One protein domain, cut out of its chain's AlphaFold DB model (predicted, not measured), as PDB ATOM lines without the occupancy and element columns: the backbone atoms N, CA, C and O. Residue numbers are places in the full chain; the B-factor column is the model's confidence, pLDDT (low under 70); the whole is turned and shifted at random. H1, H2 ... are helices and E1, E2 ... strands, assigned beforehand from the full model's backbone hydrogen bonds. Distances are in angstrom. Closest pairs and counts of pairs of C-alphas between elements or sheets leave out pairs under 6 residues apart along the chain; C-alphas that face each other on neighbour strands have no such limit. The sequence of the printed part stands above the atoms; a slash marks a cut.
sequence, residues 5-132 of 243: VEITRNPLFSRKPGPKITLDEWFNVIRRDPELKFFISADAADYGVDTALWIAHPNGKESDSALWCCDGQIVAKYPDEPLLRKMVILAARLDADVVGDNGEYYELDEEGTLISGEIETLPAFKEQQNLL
ATOM      1  N   VAL A   5     127.297 137.952 149.001       94.44
ATOM      2  CA  VAL A   5     126.929 139.066 148.125       94.44
ATOM      3  C   VAL A   5     127.644 140.307 148.616       94.44
ATOM      4  O   VAL A   5     127.723 140.563 149.821       94.44
ATOM      5  N   GLU A   6     128.148 141.092 147.676       95.50
ATOM      6  CA  GLU A   6     129.042 142.207 147.929       95.50
ATOM      7  C   GLU A   6     128.479 143.510 147.366       95.50
ATOM      8  O   GLU A   6     128.018 143.578 146.228       95.50
ATOM      9  N   ILE A   7     128.593 144.589 148.136       97.00
ATOM     10  CA  ILE A   7     128.528 145.959 147.629       97.00
ATOM     11  C   ILE A   7     129.945 146.359 147.229       97.00
ATOM     12  O   ILE A   7     130.838 146.429 148.078       97.00
ATOM     13  N   THR A   8     130.162 146.628 145.945       94.25
ATOM     14  CA  THR A   8     131.507 146.756 145.379       94.25
ATOM     15  C   THR A   8     131.586 147.814 144.280       94.25
ATOM     16  O   THR A   8     130.635 148.049 143.536       94.25
ATOM     17  N   ARG A   9     132.765 148.440 144.174       91.06
ATOM     18  CA  ARG A   9     133.190 149.295 143.048       91.06
ATOM     19  C   ARG A   9     134.328 148.652 142.244       91.06
ATOM     20  O   ARG A   9     135.045 149.328 141.508       91.06
ATOM     21  N   ASN A  10     134.559 147.348 142.432       84.38
ATOM     22  CA  ASN A  10     135.640 146.626 141.766       84.38
ATOM     23  C   ASN A  10     135.438 146.667 140.239       84.38
ATOM     24  O   ASN A  10     134.390 146.226 139.771       84.38
ATOM     25  N   PRO A  11     136.423 147.127 139.445       76.69
ATOM     26  CA  PRO A  11     136.262 147.311 138.001       76.69
ATOM     27  C   PRO A  11     136.030 146.022 137.207       76.69
ATOM     28  O   PRO A  11     135.661 146.086 136.036       76.69
ATOM     29  N   LEU A  12     136.262 144.852 137.806       73.44
ATOM     30  CA  LEU A  12     135.954 143.573 137.169       73.44
ATOM     31  C   LEU A  12     134.474 143.197 137.286       73.44
ATOM     32  O   LEU A  12     133.966 142.523 136.393       73.44
ATOM     33  N   PHE A  13     133.803 143.640 138.353       80.31
ATOM     34  CA  PHE A  13     132.481 143.148 138.756       80.31
ATOM     35  C   PHE A  13     131.416 144.250 138.851       80.31
ATOM     36  O   PHE A  13     130.230 143.966 138.777       80.31
ATOM     37  N   SER A  14     131.814 145.514 138.996       82.81
ATOM     38  CA  SER A  14     130.907 146.658 139.107       82.81
ATOM     39  C   SER A  14     130.850 147.460 137.807       82.81
ATOM     40  O   SER A  14     131.861 147.715 137.153       82.81
ATOM     41  N   ARG A  15     129.646 147.924 137.475       80.75
ATOM     42  CA  ARG A  15     129.330 148.896 136.417       80.75
ATOM     43  C   ARG A  15     129.636 150.331 136.855       80.75
ATOM     44  O   ARG A  15     129.633 151.233 136.019       80.75
ATOM     45  N   LYS A  16     129.921 150.536 138.144       85.44
ATOM     46  CA  LYS A  16     130.363 151.793 138.760       85.44
ATOM     47  C   LYS A  16     131.786 151.637 139.312       85.44
ATOM     48  O   LYS A  16     131.990 151.664 140.529       85.44
ATOM     49  N   PRO A  17     132.783 151.418 138.434       80.75
ATOM     50  CA  PRO A  17     134.159 151.248 138.866       80.75
ATOM     51  C   PRO A  17     134.651 152.487 139.617       80.75
ATOM     52  O   PRO A  17     134.393 153.626 139.225       80.75
ATOM     53  N   GLY A  18     135.379 152.261 140.705       84.25
ATOM     54  CA  GLY A  18     135.834 153.336 141.575       84.25
ATOM     55  C   GLY A  18     136.817 152.866 142.644       84.25
ATOM     56  O   GLY A  18     137.181 151.688 142.697       84.25
ATOM     57  N   PRO A  19     137.286 153.784 143.507       87.56
ATOM     58  CA  PRO A  19     138.137 153.422 144.632       87.56
ATOM     59  C   PRO A  19     137.395 152.507 145.615       87.56
ATOM     60  O   PRO A  19     136.169 152.585 145.753       87.56
ATOM     61  N   LYS A  20     138.164 151.674 146.329       91.50
ATOM     62  CA  LYS A  20     137.677 150.829 147.428       91.50
ATOM     63  C   LYS A  20     136.798 151.633 148.390       91.50
ATOM     64  O   LYS A  20     137.136 152.773 148.709       91.50
ATOM     65  N   ILE A  21     135.702 151.030 148.850       92.50
ATOM     66  CA  ILE A  21     134.836 151.637 149.864       92.50
ATOM     67  C   ILE A  21     135.644 151.737 151.154       92.50
ATOM     68  O   ILE A  21     136.148 150.743 151.670       92.50
ATOM     69  N   THR A  22     135.819 152.949 151.658       92.12
ATOM     70  CA  THR A  22     136.567 153.188 152.894       92.12
ATOM     71  C   THR A  22     135.704 152.906 154.124       92.12
ATOM     72  O   THR A  22     134.477 153.025 154.085       92.12
ATOM     73  N   LEU A  23     136.343 152.598 155.258       89.62
ATOM     74  CA  LEU A  23     135.633 152.466 156.536       89.62
ATOM     75  C   LEU A  23     134.912 153.764 156.928       89.62
ATOM     76  O   LEU A  23     133.815 153.705 157.468       89.62
ATOM     77  N   ASP A  24     135.468 154.932 156.596       91.38
ATOM     78  CA  ASP A  24     134.820 156.219 156.864       91.38
ATOM     79  C   ASP A  24     133.529 156.404 156.052       91.38
ATOM     80  O   ASP A  24     132.530 156.907 156.577       91.38
ATOM     81  N   GLU A  25     133.513 155.998 154.778       94.62
ATOM     82  CA  GLU A  25     132.286 155.974 153.971       94.62
ATOM     83  C   GLU A  25     131.257 155.028 154.587       94.62
ATOM     84  O   GLU A  25     130.100 155.415 154.775       94.62
ATOM     85  N   TRP A  26     131.687 153.825 154.969       94.12
ATOM     86  CA  TRP A  26     130.811 152.827 155.572       94.12
ATOM     87  C   TRP A  26     130.217 153.296 156.905       94.12
ATOM     88  O   TRP A  26     128.998 153.294 157.089       94.12
ATOM     89  N   PHE A  27     131.042 153.820 157.810       91.44
ATOM     90  CA  PHE A  27     130.597 154.365 159.092       91.44
ATOM     91  C   PHE A  27     129.658 155.558 158.919       91.44
ATOM     92  O   PHE A  27     128.695 155.710 159.677       91.44
ATOM     93  N   ASN A  28     129.883 156.395 157.903       93.12
ATOM     94  CA  ASN A  28     128.959 157.475 157.575       93.12
ATOM     95  C   ASN A  28     127.602 156.961 157.082       93.12
ATOM     96  O   ASN A  28     126.586 157.578 157.412       93.12
ATOM     97  N   VAL A  29     127.565 155.856 156.333       94.50
ATOM     98  CA  VAL A  29     126.313 155.202 155.923       94.50
ATOM     99  C   VAL A  29     125.572 154.648 157.134       94.50
ATOM    100  O   VAL A  29     124.401 154.989 157.306       94.50
ATOM    101  N   ILE A  30     126.248 153.890 158.006       91.69
ATOM    102  CA  ILE A  30     125.642 153.334 159.228       91.69
ATOM    103  C   ILE A  30     125.065 154.454 160.095       91.69
ATOM    104  O   ILE A  30     123.914 154.395 160.505       91.69
ATOM    105  N   ARG A  31     125.827 155.530 160.328       91.00
ATOM    106  CA  ARG A  31     125.389 156.651 161.177       91.00
ATOM    107  C   ARG A  31     124.154 157.382 160.639       91.00
ATOM    108  O   ARG A  31     123.427 157.996 161.417       91.00
ATOM    109  N   ARG A  32     123.955 157.397 159.319       92.62
ATOM    110  CA  ARG A  32     122.837 158.097 158.661       92.62
ATOM    111  C   ARG A  32     121.604 157.221 158.475       92.62
ATOM    112  O   ARG A  32     120.533 157.767 158.220       92.62
ATOM    113  N   ASP A  33     121.745 155.904 158.567       93.56
ATOM    114  CA  ASP A  33     120.639 154.969 158.413       93.56
ATOM    115  C   ASP A  33     120.094 154.563 159.792       93.56
ATOM    116  O   ASP A  33     120.765 153.828 160.510       93.56
ATOM    117  N   PRO A  34     118.891 155.015 160.192       91.50
ATOM    118  CA  PRO A  34     118.339 154.695 161.510       91.50
ATOM    119  C   PRO A  34     117.994 153.208 161.674       91.50
ATOM    120  O   PRO A  34     117.746 152.763 162.793       91.50
ATOM    121  N   GLU A  35     117.959 152.444 160.582       92.69
ATOM    122  CA  GLU A  35     117.707 151.006 160.606       92.69
ATOM    123  C   GLU A  35     119.000 150.192 160.707       92.69
ATOM    124  O   GLU A  35     118.931 148.976 160.876       92.69
ATOM    125  N   LEU A  36     120.174 150.822 160.591       91.12
ATOM    126  CA  LEU A  36     121.457 150.166 160.811       91.12
ATOM    127  C   LEU A  36     121.974 150.477 162.210       91.12
ATOM    128  O   LEU A  36     121.971 151.617 162.675       91.12
ATOM    129  N   LYS A  37     122.482 149.447 162.876       87.19
ATOM    130  CA  LYS A  37     123.150 149.583 164.164       87.19
ATOM    131  C   LYS A  37     124.506 148.908 164.096       87.19
ATOM    132  O   LYS A  37     124.606 147.778 163.629       87.19
ATOM    133  N   PHE A  38     125.534 149.581 164.609       84.94
ATOM    134  CA  PHE A  38     126.816 148.929 164.847       84.94
ATOM    135  C   PHE A  38     126.618 147.715 165.743       84.94
ATOM    136  O   PHE A  38     126.037 147.820 166.831       84.94
ATOM    137  N   PHE A  39     127.110 146.577 165.276       73.94
ATOM    138  CA  PHE A  39     127.168 145.393 166.097       73.94
ATOM    139  C   PHE A  39     128.413 145.474 166.969       73.94
ATOM    140  O   PHE A  39     129.536 145.453 166.479       73.94
ATOM    141  N   ILE A  40     128.205 145.596 168.275       63.75
ATOM    142  CA  ILE A  40     129.276 145.461 169.256       63.75
ATOM    143  C   ILE A  40     129.003 144.145 169.973       63.75
ATOM    144  O   ILE A  40     128.218 144.108 170.922       63.75
ATOM    145  N   SER A  41     129.591 143.059 169.473       57.88
ATOM    146  CA  SER A  41     129.564 141.780 170.181       57.88
ATOM    147  C   SER A  41     130.449 141.853 171.422       57.88
ATOM    148  O   SER A  41     131.515 142.471 171.391       57.88
ATOM    149  N   ALA A  42     130.046 141.177 172.501       53.66
ATOM    150  CA  ALA A  42     130.963 140.865 173.600       53.66
ATOM    151  C   ALA A  42     132.086 139.913 173.133       53.66
ATOM    152  O   ALA A  42     133.204 139.981 173.640       53.66
ATOM    153  N   ASP A  43     131.797 139.109 172.107       49.34
ATOM    154  CA  ASP A  43     132.719 138.215 171.416       49.34
ATOM    155  C   ASP A  43     133.178 138.871 170.105       49.34
ATOM    156  O   ASP A  43     132.788 138.480 169.005       49.34
ATOM    157  N   ALA A  44     134.004 139.915 170.220       46.03
ATOM    158  CA  ALA A  44     134.589 140.646 169.086       46.03
ATOM    159  C   ALA A  44     135.450 139.772 168.141       46.03
ATOM    160  O   ALA A  44     135.947 140.262 167.130       46.03
ATOM    161  N   ALA A  45     135.657 138.494 168.475       51.81
ATOM    162  CA  ALA A  45     136.363 137.523 167.646       51.81
ATOM    163  C   ALA A  45     135.519 137.013 166.462       51.81
ATOM    164  O   ALA A  45     136.088 136.706 165.418       51.81
ATOM    165  N   ASP A  46     134.188 136.956 166.603       47.50
ATOM    166  CA  ASP A  46     133.298 136.392 165.573       47.50
ATOM    167  C   ASP A  46     132.745 137.455 164.607       47.50
ATOM    168  O   ASP A  46     132.343 137.133 163.489       47.50
ATOM    169  N   TYR A  47     132.750 138.730 165.014       53.44
ATOM    170  CA  TYR A  47     132.234 139.852 164.228       53.44
ATOM    171  C   TYR A  47     133.151 141.069 164.377       53.44
ATOM    172  O   TYR A  47     133.410 141.526 165.493       53.44
ATOM    173  N   GLY A  48     133.642 141.588 163.248       58.59
ATOM    174  CA  GLY A  48     134.536 142.742 163.207       58.59
ATOM    175  C   GLY A  48     133.883 144.032 163.712       58.59
ATOM    176  O   GLY A  48     132.661 144.174 163.755       58.59
ATOM    177  N   VAL A  49     134.715 145.012 164.079       66.75
ATOM    178  CA  VAL A  49     134.290 146.369 164.499       66.75
ATOM    179  C   VAL A  49     133.578 147.167 163.393       66.75
ATOM    180  O   VAL A  49     133.109 148.280 163.616       66.75
ATOM    181  N   ASP A  50     133.524 146.606 162.194       78.19
ATOM    182  CA  ASP A  50     132.914 147.121 160.977       78.19
ATOM    183  C   ASP A  50     131.592 146.432 160.614       78.19
ATOM    184  O   ASP A  50     130.977 146.786 159.603       78.19
ATOM    185  N   THR A  51     131.119 145.497 161.443       87.06
ATOM    186  CA  THR A  51     129.822 144.850 161.258       87.06
ATOM    187  C   THR A  51     128.671 145.774 161.668       87.06
ATOM    188  O   THR A  51     128.618 146.313 162.779       87.06
ATOM    189  N   ALA A  52     127.690 145.911 160.782       89.69
ATOM    190  CA  ALA A  52     126.399 146.527 161.041       89.69
ATOM    191  C   ALA A  52     125.280 145.486 160.948       89.69
ATOM    192  O   ALA A  52     125.274 144.649 160.047       89.69
ATOM    193  N   LEU A  53     124.306 145.574 161.853       90.31
ATOM    194  CA  LEU A  53     123.047 144.842 161.763       90.31
ATOM    195  C   LEU A  53     121.946 145.751 161.227       90.31
ATOM    196  O   LEU A  53     121.775 146.877 161.709       90.31
ATOM    197  N   TRP A  54     121.149 145.238 160.295       92.56
ATOM    198  CA  TRP A  54     119.896 145.864 159.887       92.56
ATOM    199  C   TRP A  54     118.759 145.466 160.837       92.56
ATOM    200  O   TRP A  54     118.121 144.427 160.692       92.56
ATOM    201  N   ILE A  55     118.487 146.310 161.832       88.62
ATOM    202  CA  ILE A  55     117.535 146.014 162.918       88.62
ATOM    203  C   ILE A  55     116.063 146.051 162.484       88.62
ATOM    204  O   ILE A  55     115.203 145.565 163.213       88.62
ATOM    205  N   ALA A  56     115.762 146.622 161.313       88.00
ATOM    206  CA  ALA A  56     114.416 146.626 160.736       88.00
ATOM    207  C   ALA A  56     114.144 145.403 159.837       88.00
ATOM    208  O   ALA A  56     113.111 145.346 159.172       88.00
ATOM    209  N   HIS A  57     115.059 144.424 159.814       87.56
ATOM    210  CA  HIS A  57     114.911 143.215 159.016       87.56
ATOM    211  C   HIS A  57     113.644 142.418 159.410       87.56
ATOM    212  O   HIS A  57     113.484 142.091 160.591       87.56
ATOM    213  N   PRO A  58     112.772 142.015 158.459       85.88
ATOM    214  CA  PRO A  58     111.487 141.367 158.764       85.88
ATOM    215  C   PRO A  58     111.588 140.077 159.592       85.88
ATOM    216  O   PRO A  58     110.742 139.820 160.446       85.88
ATOM    217  N   ASN A  59     112.630 139.274 159.361       79.00
ATOM    218  CA  ASN A  59     112.847 138.005 160.069       79.00
ATOM    219  C   ASN A  59     113.542 138.164 161.435       79.00
ATOM    220  O   ASN A  59     113.607 137.198 162.195       79.00
ATOM    221  N   GLY A  60     114.072 139.353 161.754       67.31
ATOM    222  CA  GLY A  60     114.650 139.700 163.060       67.31
ATOM    223  C   GLY A  60     115.859 138.881 163.541       67.31
ATOM    224  O   GLY A  60     116.302 139.085 164.669       67.31
ATOM    225  N   LYS A  61     116.392 137.949 162.740       74.06
ATOM    226  CA  LYS A  61     117.590 137.171 163.084       74.06
ATOM    227  C   LYS A  61     118.855 137.956 162.746       74.06
ATOM    228  O   LYS A  61     118.979 138.514 161.659       74.06
ATOM    229  N   GLU A  62     119.817 137.950 163.664       70.38
ATOM    230  CA  GLU A  62     121.092 138.662 163.499       70.38
ATOM    231  C   GLU A  62     121.912 138.118 162.319       70.38
ATOM    232  O   GLU A  62     122.459 138.895 161.545       70.38
ATOM    233  N   SER A  63     121.926 136.792 162.119       69.31
ATOM    234  CA  SER A  63     122.618 136.155 160.987       69.31
ATOM    235  C   SER A  63     122.111 136.626 159.627       69.31
ATOM    236  O   SER A  63     122.893 136.735 158.691       69.31
ATOM    237  N   ASP A  64     120.818 136.927 159.544       76.50
ATOM    238  CA  ASP A  64     120.119 137.228 158.294       76.50
ATOM    239  C   ASP A  64     120.105 138.744 158.022       76.50
ATOM    240  O   ASP A  64     119.484 139.206 157.074       76.50
ATOM    241  N   SER A  65     120.757 139.543 158.875       85.31
ATOM    242  CA  SER A  65     120.747 141.010 158.821       85.31
ATOM    243  C   SER A  65     122.137 141.643 158.940       85.31
ATOM    244  O   SER A  65     122.244 142.873 158.994       85.31
ATOM    245  N   ALA A  66     123.191 140.827 158.985       88.88
ATOM    246  CA  ALA A  66     124.563 141.274 159.169       88.88
ATOM    247  C   ALA A  66     125.233 141.687 157.851       88.88
ATOM    248  O   ALA A  66     125.197 140.965 156.856       88.88
ATOM    249  N   LEU A  67     125.895 142.841 157.894       92.06
ATOM    250  CA  LEU A  67     126.718 143.407 156.831       92.06
ATOM    251  C   LEU A  67     128.069 143.793 157.429       92.06
ATOM    252  O   LEU A  67     128.094 144.548 158.399       92.06
ATOM    253  N   TRP A  68     129.186 143.331 156.875       90.69
ATOM    254  CA  TRP A  68     130.522 143.702 157.365       90.69
ATOM    255  C   TRP A  68     131.396 144.234 156.237       90.69
ATOM    256  O   TRP A  68     131.177 143.923 155.067       90.69
ATOM    257  N   CYS A  69     132.380 145.065 156.579       88.19
ATOM    258  CA  CYS A  69     133.346 145.523 155.593       88.19
ATOM    259  C   CYS A  69     134.452 144.471 155.429       88.19
ATOM    260  O   CYS A  69     134.938 143.889 156.390       88.19
ATOM    261  N   CYS A  70     134.856 144.190 154.196       82.94
ATOM    262  CA  CYS A  70     135.987 143.315 153.912       82.94
ATOM    263  C   CYS A  70     136.702 143.829 152.665       82.94
ATOM    264  O   CYS A  70     136.071 144.053 151.640       82.94
ATOM    265  N   ASP A  71     138.005 144.094 152.771       84.12
ATOM    266  CA  ASP A  71     138.873 144.571 151.681       84.12
ATOM    267  C   ASP A  71     138.312 145.717 150.797       84.12
ATOM    268  O   ASP A  71     138.621 145.844 149.610       84.12
ATOM    269  N   GLY A  72     137.513 146.610 151.386       87.06
ATOM    270  CA  GLY A  72     136.909 147.738 150.676       87.06
ATOM    271  C   GLY A  72     135.596 147.425 149.957       87.06
ATOM    272  O   GLY A  72     135.228 148.131 149.013       87.06
ATOM    273  N   GLN A  73     134.912 146.375 150.401       92.62
ATOM    274  CA  GLN A  73     133.580 145.939 149.986       92.62
ATOM    275  C   GLN A  73     132.704 145.769 151.229       92.62
ATOM    276  O   GLN A  73     133.230 145.638 152.337       92.62
ATOM    277  N   ILE A  74     131.381 145.771 151.062       95.19
ATOM    278  CA  ILE A  74     130.439 145.428 152.142       95.19
ATOM    279  C   ILE A  74     129.797 144.091 151.809       95.19
ATOM    280  O   ILE A  74     129.181 143.970 150.756       95.19
ATOM    281  N   VAL A  75     129.928 143.106 152.688       93.12
ATOM    282  CA  VAL A  75     129.570 141.712 152.412       93.12
ATOM    283  C   VAL A  75     128.405 141.274 153.296       93.12
ATOM    284  O   VAL A  75     128.327 141.663 154.464       93.12
ATOM    285  N   ALA A  76     127.513 140.463 152.732       92.62
ATOM    286  CA  ALA A  76     126.478 139.714 153.439       92.62
ATOM    287  C   ALA A  76     126.588 138.226 153.104       92.62
ATOM    288  O   ALA A  76     126.823 137.864 151.952       92.62
ATOM    289  N   LYS A  77     126.345 137.365 154.096       90.69
ATOM    290  CA  LYS A  77     126.352 135.909 153.929       90.69
ATOM    291  C   LYS A  77     124.931 135.377 153.833       90.69
ATOM    292  O   LYS A  77     124.154 135.584 154.758       90.69
ATOM    293  N   TYR A  78     124.623 134.649 152.761       90.81
ATOM    294  CA  TYR A  78     123.285 134.121 152.467       90.81
ATOM    295  C   TYR A  78     122.160 135.161 152.641       90.81
ATOM    296  O   TYR A  78     121.202 134.888 153.372       90.81
ATOM    297  N   PRO A  79     122.256 136.351 152.017       91.31
ATOM    298  CA  PRO A  79     121.216 137.355 152.171       91.31
ATOM    299  C   PRO A  79     119.895 136.847 151.593       91.31
ATOM    300  O   PRO A  79     119.852 136.262 150.507       91.31
ATOM    301  N   ASP A  80     118.809 137.086 152.319       91.88
ATOM    302  CA  ASP A  80     117.471 136.909 151.780       91.88
ATOM    303  C   ASP A  80     117.069 138.125 150.924       91.88
ATOM    304  O   ASP A  80     117.784 139.126 150.820       91.88
ATOM    305  N   GLU A  81     115.922 138.036 150.254       92.31
ATOM    306  CA  GLU A  81     115.448 139.099 149.366       92.31
ATOM    307  C   GLU A  81     115.295 140.467 150.077       92.31
ATOM    308  O   GLU A  81     115.749 141.472 149.518       92.31
ATOM    309  N   PRO A  82     114.730 140.565 151.300       93.31
ATOM    310  CA  PRO A  82     114.750 141.806 152.069       93.31
ATOM    311  C   PRO A  82     116.154 142.387 152.260       93.31
ATOM    312  O   PRO A  82     116.340 143.588 152.024       93.31
ATOM    313  N   LEU A  83     117.134 141.572 152.667       93.88
ATOM    314  CA  LEU A  83     118.499 142.053 152.865       93.88
ATOM    315  C   LEU A  83     119.133 142.488 151.537       93.88
ATOM    316  O   LEU A  83     119.733 143.560 151.493       93.88
ATOM    317  N   LEU A  84     118.922 141.753 150.443       95.12
ATOM    318  CA  LEU A  84     119.372 142.153 149.102       95.12
ATOM    319  C   LEU A  84     118.814 143.522 148.701       95.12
ATOM    320  O   LEU A  84     119.563 144.403 148.280       95.12
ATOM    321  N   ARG A  85     117.513 143.762 148.903       94.94
ATOM    322  CA  ARG A  85     116.899 145.075 148.632       94.94
ATOM    323  C   ARG A  85     117.532 146.176 149.482       94.94
ATOM    324  O   ARG A  85     117.824 147.258 148.967       94.94
ATOM    325  N   LYS A  86     117.794 145.907 150.768       95.69
ATOM    326  CA  LYS A  86     118.509 146.850 151.641       95.69
ATOM    327  C   LYS A  86     119.917 147.121 151.115       95.69
ATOM    328  O   LYS A  86     120.313 148.284 151.059       95.69
ATOM    329  N   MET A  87     120.644 146.096 150.678       96.81
ATOM    330  CA  MET A  87     121.973 146.244 150.084       96.81
ATOM    331  C   MET A  87     121.942 147.129 148.838       96.81
ATOM    332  O   MET A  87     122.787 148.011 148.732       96.81
ATOM    333  N   VAL A  88     120.948 146.992 147.951       96.62
ATOM    334  CA  VAL A  88     120.819 147.860 146.761       96.62
ATOM    335  C   VAL A  88     120.616 149.326 147.156       96.62
ATOM    336  O   VAL A  88     121.253 150.224 146.599       96.62
ATOM    337  N   ILE A  89     119.798 149.590 148.177       95.31
ATOM    338  CA  ILE A  89     119.592 150.948 148.710       95.31
ATOM    339  C   ILE A  89     120.897 151.519 149.288       95.31
ATOM    340  O   ILE A  89     121.206 152.698 149.088       95.31
ATOM    341  N   LEU A  90     121.671 150.707 150.012       96.12
ATOM    342  CA  LEU A  90     122.963 151.117 150.569       96.12
ATOM    343  C   LEU A  90     124.007 151.344 149.466       96.12
ATOM    344  O   LEU A  90     124.727 152.342 149.513       96.12
ATOM    345  N   ALA A  91     124.037 150.485 148.448       96.12
ATOM    346  CA  ALA A  91     124.914 150.600 147.289       96.12
ATOM    347  C   ALA A  91     124.683 151.913 146.535       96.12
ATOM    348  O   ALA A  91     125.644 152.594 146.185       96.12
ATOM    349  N   ALA A  92     123.427 152.350 146.384       93.88
ATOM    350  CA  ALA A  92     123.111 153.647 145.788       93.88
ATOM    351  C   ALA A  92     123.722 154.831 146.565       93.88
ATOM    352  O   ALA A  92     124.202 155.786 145.958       93.88
ATOM    353  N   ARG A  93     123.766 154.769 147.905       94.62
ATOM    354  CA  ARG A  93     124.400 155.809 148.744       94.62
ATOM    355  C   ARG A  93     125.921 155.800 148.657       94.62
ATOM    356  O   ARG A  93     126.547 156.834 148.879       94.62
ATOM    357  N   LEU A  94     126.488 154.635 148.374       94.94
ATOM    358  CA  LEU A  94     127.915 154.421 148.177       94.94
ATOM    359  C   LEU A  94     128.320 154.571 146.707       94.94
ATOM    360  O   LEU A  94     129.477 154.332 146.399       94.94
ATOM    361  N   ASP A  95     127.419 154.945 145.798       94.31
ATOM    362  CA  ASP A  95     127.685 154.944 144.353       94.31
ATOM    363  C   ASP A  95     128.393 153.653 143.879       94.31
ATOM    364  O   ASP A  95     129.440 153.674 143.238       94.31
ATOM    365  N   ALA A  96     127.850 152.511 144.298       95.06
ATOM    366  CA  ALA A  96     128.388 151.174 144.065       95.06
ATOM    367  C   ALA A  96     127.306 150.247 143.482       95.06
ATOM    368  O   ALA A  96     126.142 150.649 143.363       95.06
ATOM    369  N   ASP A  97     127.693 149.018 143.132       94.44
ATOM    370  CA  ASP A  97     126.774 147.947 142.721       94.44
ATOM    371  C   ASP A  97     126.722 146.820 143.750       94.44
ATOM    372  O   ASP A  97     127.656 146.652 144.534       94.44
ATOM    373  N   VAL A  98     125.641 146.039 143.707       96.00
ATOM    374  CA  VAL A  98     125.477 144.800 144.476       96.00
ATOM    375  C   VAL A  98     125.706 143.612 143.551       96.00
ATOM    376  O   VAL A  98     125.017 143.498 142.535       96.00
ATOM    377  N   VAL A  99     126.658 142.747 143.895       93.75
ATOM    378  CA  VAL A  99     127.103 141.622 143.063       93.75
ATOM    379  C   VAL A  99     127.200 140.349 143.903       93.75
ATOM    380  O   VAL A  99     127.742 140.392 145.004       93.75
ATOM    381  N   GLY A 100     126.670 139.230 143.412       91.56
ATOM    382  CA  GLY A 100     126.812 137.917 144.047       91.56
ATOM    383  C   GLY A 100     128.037 137.135 143.564       91.56
ATOM    384  O   GLY A 100     128.653 137.474 142.551       91.56
ATOM    385  N   ASP A 101     128.373 136.060 144.278       88.31
ATOM    386  CA  ASP A 101     129.532 135.193 143.993       88.31
ATOM    387  C   ASP A 101     129.588 134.634 142.559       88.31
ATOM    388  O   ASP A 101     130.672 134.319 142.058       88.31
ATOM    389  N   ASN A 102     128.442 134.481 141.889       83.81
ATOM    390  CA  ASN A 102     128.375 133.952 140.526       83.81
ATOM    391  C   ASN A 102     128.405 135.063 139.461       83.81
ATOM    392  O   ASN A 102     128.270 134.768 138.274       83.81
ATOM    393  N   GLY A 103     128.604 136.325 139.853       79.75
ATOM    394  CA  GLY A 103     128.603 137.477 138.949       79.75
ATOM    395  C   GLY A 103     127.206 137.999 138.601       79.75
ATOM    396  O   GLY A 103     127.054 138.776 137.652       79.75
ATOM    397  N   GLU A 104     126.183 137.586 139.345       89.06
ATOM    398  CA  GLU A 104     124.855 138.177 139.290       89.06
ATOM    399  C   GLU A 104     124.875 139.593 139.870       89.06
ATOM    400  O   GLU A 104     125.515 139.845 140.887       89.06
ATOM    401  N   TYR A 105     124.172 140.526 139.237       90.75
ATOM    402  CA  TYR A 105     123.972 141.869 139.777       90.75
ATOM    403  C   TYR A 105     122.541 142.027 140.275       90.75
ATOM    404  O   TYR A 105     121.616 141.451 139.700       90.75
ATOM    405  N   TYR A 106     122.362 142.845 141.310       93.69
ATOM    406  CA  TYR A 106     121.057 143.134 141.898       93.69
ATOM    407  C   TYR A 106     120.710 144.616 141.794       93.69
ATOM    408  O   TYR A 106     121.521 145.485 142.121       93.69
ATOM    409  N   GLU A 107     119.480 144.903 141.379       93.75
ATOM    410  CA  GLU A 107     118.920 146.252 141.277       93.75
ATOM    411  C   GLU A 107     117.467 146.289 141.749       93.75
ATOM    412  O   GLU A 107     116.848 145.257 142.004       93.75
ATOM    413  N   LEU A 108     116.929 147.501 141.873       93.19
ATOM    414  CA  LEU A 108     115.500 147.727 142.054       93.19
ATOM    415  C   LEU A 108     114.920 148.291 140.754       93.19
ATOM    416  O   LEU A 108     115.535 149.175 140.154       93.19
ATOM    417  N   ASP A 109     113.758 147.792 140.338       89.94
ATOM    418  CA  ASP A 109     112.971 148.398 139.257       89.94
ATOM    419  C   ASP A 109     112.272 149.702 139.708       89.94
ATOM    420  O   ASP A 109     112.441 150.161 140.845       89.94
ATOM    421  N   GLU A 110     111.505 150.328 138.809       85.06
ATOM    422  CA  GLU A 110     110.784 151.581 139.093       85.06
ATOM    423  C   GLU A 110     109.734 151.413 140.208       85.06
ATOM    424  O   GLU A 110     109.440 152.356 140.946       85.06
ATOM    425  N   GLU A 111     109.213 150.200 140.380       85.12
ATOM    426  CA  GLU A 111     108.254 149.806 141.408       85.12
ATOM    427  C   GLU A 111     108.916 149.397 142.741       85.12
ATOM    428  O   GLU A 111     108.229 149.212 143.752       85.12
ATOM    429  N   GLY A 112     110.248 149.298 142.783       83.56
ATOM    430  CA  GLY A 112     111.027 148.909 143.958       83.56
ATOM    431  C   GLY A 112     111.120 147.396 144.194       83.56
ATOM    432  O   GLY A 112     111.460 146.974 145.310       83.56
ATOM    433  N   THR A 113     110.810 146.582 143.190       89.12
ATOM    434  CA  THR A 113     110.986 145.124 143.166       89.12
ATOM    435  C   THR A 113     112.442 144.780 142.883       89.12
ATOM    436  O   THR A 113     113.101 145.441 142.083       89.12
ATOM    437  N   LEU A 114     112.959 143.741 143.545       91.56
ATOM    438  CA  LEU A 114     114.313 143.260 143.294       91.56
ATOM    439  C   LEU A 114     114.380 142.573 141.927       91.56
ATOM    440  O   LEU A 114     113.641 141.625 141.665       91.56
ATOM    441  N   ILE A 115     115.308 143.018 141.090       91.50
ATOM    442  CA  ILE A 115     115.648 142.375 139.825       91.50
ATOM    443  C   ILE A 115     117.098 141.899 139.877       91.50
ATOM    444  O   ILE A 115     117.966 142.570 140.437       91.50
ATOM    445  N   SER A 116     117.356 140.732 139.292       88.56
ATOM    446  CA  SER A 116     118.700 140.177 139.143       88.56
ATOM    447  C   SER A 116     119.018 139.938 137.673       88.56
ATOM    448  O   SER A 116     118.146 139.500 136.920       88.56
ATOM    449  N   GLY A 117     120.265 140.158 137.271       80.69
ATOM    450  CA  GLY A 117     120.743 139.811 135.934       80.69
ATOM    451  C   GLY A 117     122.189 139.333 135.939       80.69
ATOM    452  O   GLY A 117     122.843 139.310 136.978       80.69
ATOM    453  N   GLU A 118     122.695 138.960 134.766       71.50
ATOM    454  CA  GLU A 118     124.079 138.516 134.579       71.50
ATOM    455  C   GLU A 118     124.908 139.612 133.905       71.50
ATOM    456  O   GLU A 118     124.508 140.165 132.872       71.50
ATOM    457  N   ILE A 119     126.095 139.894 134.454       60.16
ATOM    458  CA  ILE A 119     127.037 140.889 133.909       60.16
ATOM    459  C   ILE A 119     127.415 140.577 132.446       60.16
ATOM    460  O   ILE A 119     127.640 141.503 131.668       60.16
ATOM    461  N   GLU A 120     127.417 139.302 132.036       54.09
ATOM    462  CA  GLU A 120     127.755 138.865 130.668       54.09
ATOM    463  C   GLU A 120     126.823 139.423 129.580       54.09
ATOM    464  O   GLU A 120     127.213 139.525 128.416       54.09
ATOM    465  N   THR A 121     125.603 139.825 129.943       49.12
ATOM    466  CA  THR A 121     124.619 140.370 128.993       49.12
ATOM    467  C   THR A 121     124.773 141.873 128.745       49.12
ATOM    468  O   THR A 121     124.111 142.429 127.864       49.12
ATOM    469  N   LEU A 122     125.667 142.543 129.481       50.06
ATOM    470  CA  LEU A 122     125.876 143.983 129.392       50.06
ATOM    471  C   LEU A 122     127.106 144.314 128.531       50.06
ATOM    472  O   LEU A 122     128.132 143.636 128.601       50.06
ATOM    473  N   PRO A 123     127.051 145.374 127.702       48.44
ATOM    474  CA  PRO A 123     128.210 145.797 126.930       48.44
ATOM    475  C   PRO A 123     129.340 146.182 127.892       48.44
ATOM    476  O   PRO A 123     129.182 147.113 128.680       48.44
ATOM    477  N   ALA A 124     130.473 145.472 127.810       51.75
ATOM    478  CA  ALA A 124     131.651 145.706 128.646       51.75
ATOM    479  C   ALA A 124     131.940 147.209 128.768       51.75
ATOM    480  O   ALA A 124     132.039 147.908 127.749       51.75
ATOM    481  N   PHE A 125     132.057 147.712 129.998       56.78
ATOM    482  CA  PHE A 125     132.267 149.135 130.255       56.78
ATOM    483  C   PHE A 125     133.577 149.612 129.613       56.78
ATOM    484  O   PHE A 125     134.495 148.823 129.393       56.78
ATOM    485  N   LYS A 126     133.708 150.907 129.305       51.28
ATOM    486  CA  LYS A 126     134.889 151.462 128.609       51.28
ATOM    487  C   LYS A 126     136.215 151.108 129.300       51.28
ATOM    488  O   LYS A 126     137.210 150.891 128.619       51.28
ATOM    489  N   GLU A 127     136.224 151.009 130.629       51.91
ATOM    490  CA  GLU A 127     137.403 150.600 131.406       51.91
ATOM    491  C   GLU A 127     137.676 149.094 131.331       51.91
ATOM    492  O   GLU A 127     138.825 148.715 131.116       51.91
ATOM    493  N   GLN A 128     136.648 148.237 131.371       53.72
ATOM    494  CA  GLN A 128     136.779 146.804 131.061       53.72
ATOM    495  C   GLN A 128     137.262 146.595 129.621       53.72
ATOM    496  O   GLN A 128     138.169 145.804 129.381       53.72
ATOM    497  N   GLN A 129     136.723 147.343 128.655       54.03
ATOM    498  CA  GLN A 129     137.193 147.320 127.272       54.03
ATOM    499  C   GLN A 129     138.627 147.816 127.154       54.03
ATOM    500  O   GLN A 129     139.356 147.271 126.343       54.03
ATOM    501  N   ASN A 130     139.058 148.808 127.934       49.59
ATOM    502  CA  ASN A 130     140.453 149.240 127.945       49.59
ATOM    503  C   ASN A 130     141.362 148.167 128.560       49.59
ATOM    504  O   ASN A 130     142.392 147.870 127.968       49.59
ATOM    505  N   LEU A 131     140.963 147.521 129.660       49.91
ATOM    506  CA  LEU A 131     141.685 146.387 130.260       49.91
ATOM    507  C   LEU A 131     141.781 145.185 129.301       49.91
ATOM    508  O   LEU A 131     142.832 144.550 129.213       49.91
ATOM    509  N   LEU A 132     140.721 144.905 128.540       51.56
ATOM    510  CA  LEU A 132     140.675 143.845 127.528       51.56
ATOM    511  C   LEU A 132     141.429 144.229 126.237       51.56
ATOM    512  O   LEU A 132     142.122 143.396 125.657       51.56
TER     513      LEU A 132
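AT A GLANCE: This is residues 5 to 132 of the 243 residues of an uncharacterized protein of Acetobacter sp. DmW_136 (UniProt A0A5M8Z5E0). One strongly twisted sheet of eight strands curls like part of a barrel round the helix H2, with the shorter H1 on the same face, near the E2 end of the sheet. The last helix, H3, lies off the sheet beyond E8, at one end of an elongated outline of 47 by 30 by 25 A. The printed part has 128 residues, with three named helices and eight named strands in the order E1 H1 E2 E3 E4 E5 H2 E6 E7 E8 H3. The sheet runs E2 E3 E4 E5 E1 E6 E7 E8, all antiparallel; the class is mixed, helices and strands. The whole is compact, with a radius of gyration of the C-alphas of 14.8 A.

IN THESE COORDINATES: Begin with the sheet: E2 is residues 36 to 38, E3 52 to 54, E4 66 to 70 and E5 73 to 77. Find C-alpha 5 at (126.929, 139.066, 148.125), where E1, residues 5 to 8, begins. Beyond it come E6, residues 97 to 100, E7, 104 to 108, and E8, 114 to 118, which is 13.9 A long. H2, residues 81 to 93, runs 19.0 A from (115.448, 139.099, 149.366) to (124.400, 155.809, 148.744). H1, residues 23 to 32, measures 14.1 A; H3, residues 126 to 132, measures 9.6 A and ends at (140.675, 143.845, 127.528).

HOW THE PARTS SIT: Look first at inner strand E1: N 7 and O 74 of E5 are 2.8 A apart, and N 6 and O 99 of E6 are 2.8 A apart, both within hydrogen-bond range. E2 to E5, and E6 to E8, are meanders, each strand the antiparallel neighbour of the one before. In the hairpin of E4 and E5, N 75 and O 68 are 2.8 A apart; in that of E7 and E8, N 107 and O 115 are 2.9 A apart. E4 is staggered: residues 66 to 67 pair with E3, 68 to 70 with E5. E5, H2 and E6 form a split strand-helix-strand unit, two strands running the same way with E1 between them, and a right-handed crossover. H2 is on the sheet; its closest C-alphas to E6 are those of Ala 91 and Asp 97, 5.6 A. H1 is on the same face at a height over the sheet of 9.0 A; Ile 30 and Leu 36 are its closest C-alphas to E2, 5.5 A. H1 and H2 are close but not clearly touching: the C-alphas of Val 29 and Arg 93 are 7.5 A apart. H3 is not on the sheet and is apart from H1 and H2. In H1, H2 and H3 every O i to N i+4 pair is within hydrogen-bond range.

THE WHOLE: The C-alphas farthest apart, of Ala 42 and Asn 130, are 47.4 A apart. The printed part has no cut. Long links join E1 to H1, E2 to E3 and E3 to E4. The mean pLDDT of the printed part is 82.1; residues 40 to 49, 60, 63 and 119 to 132 are under 70.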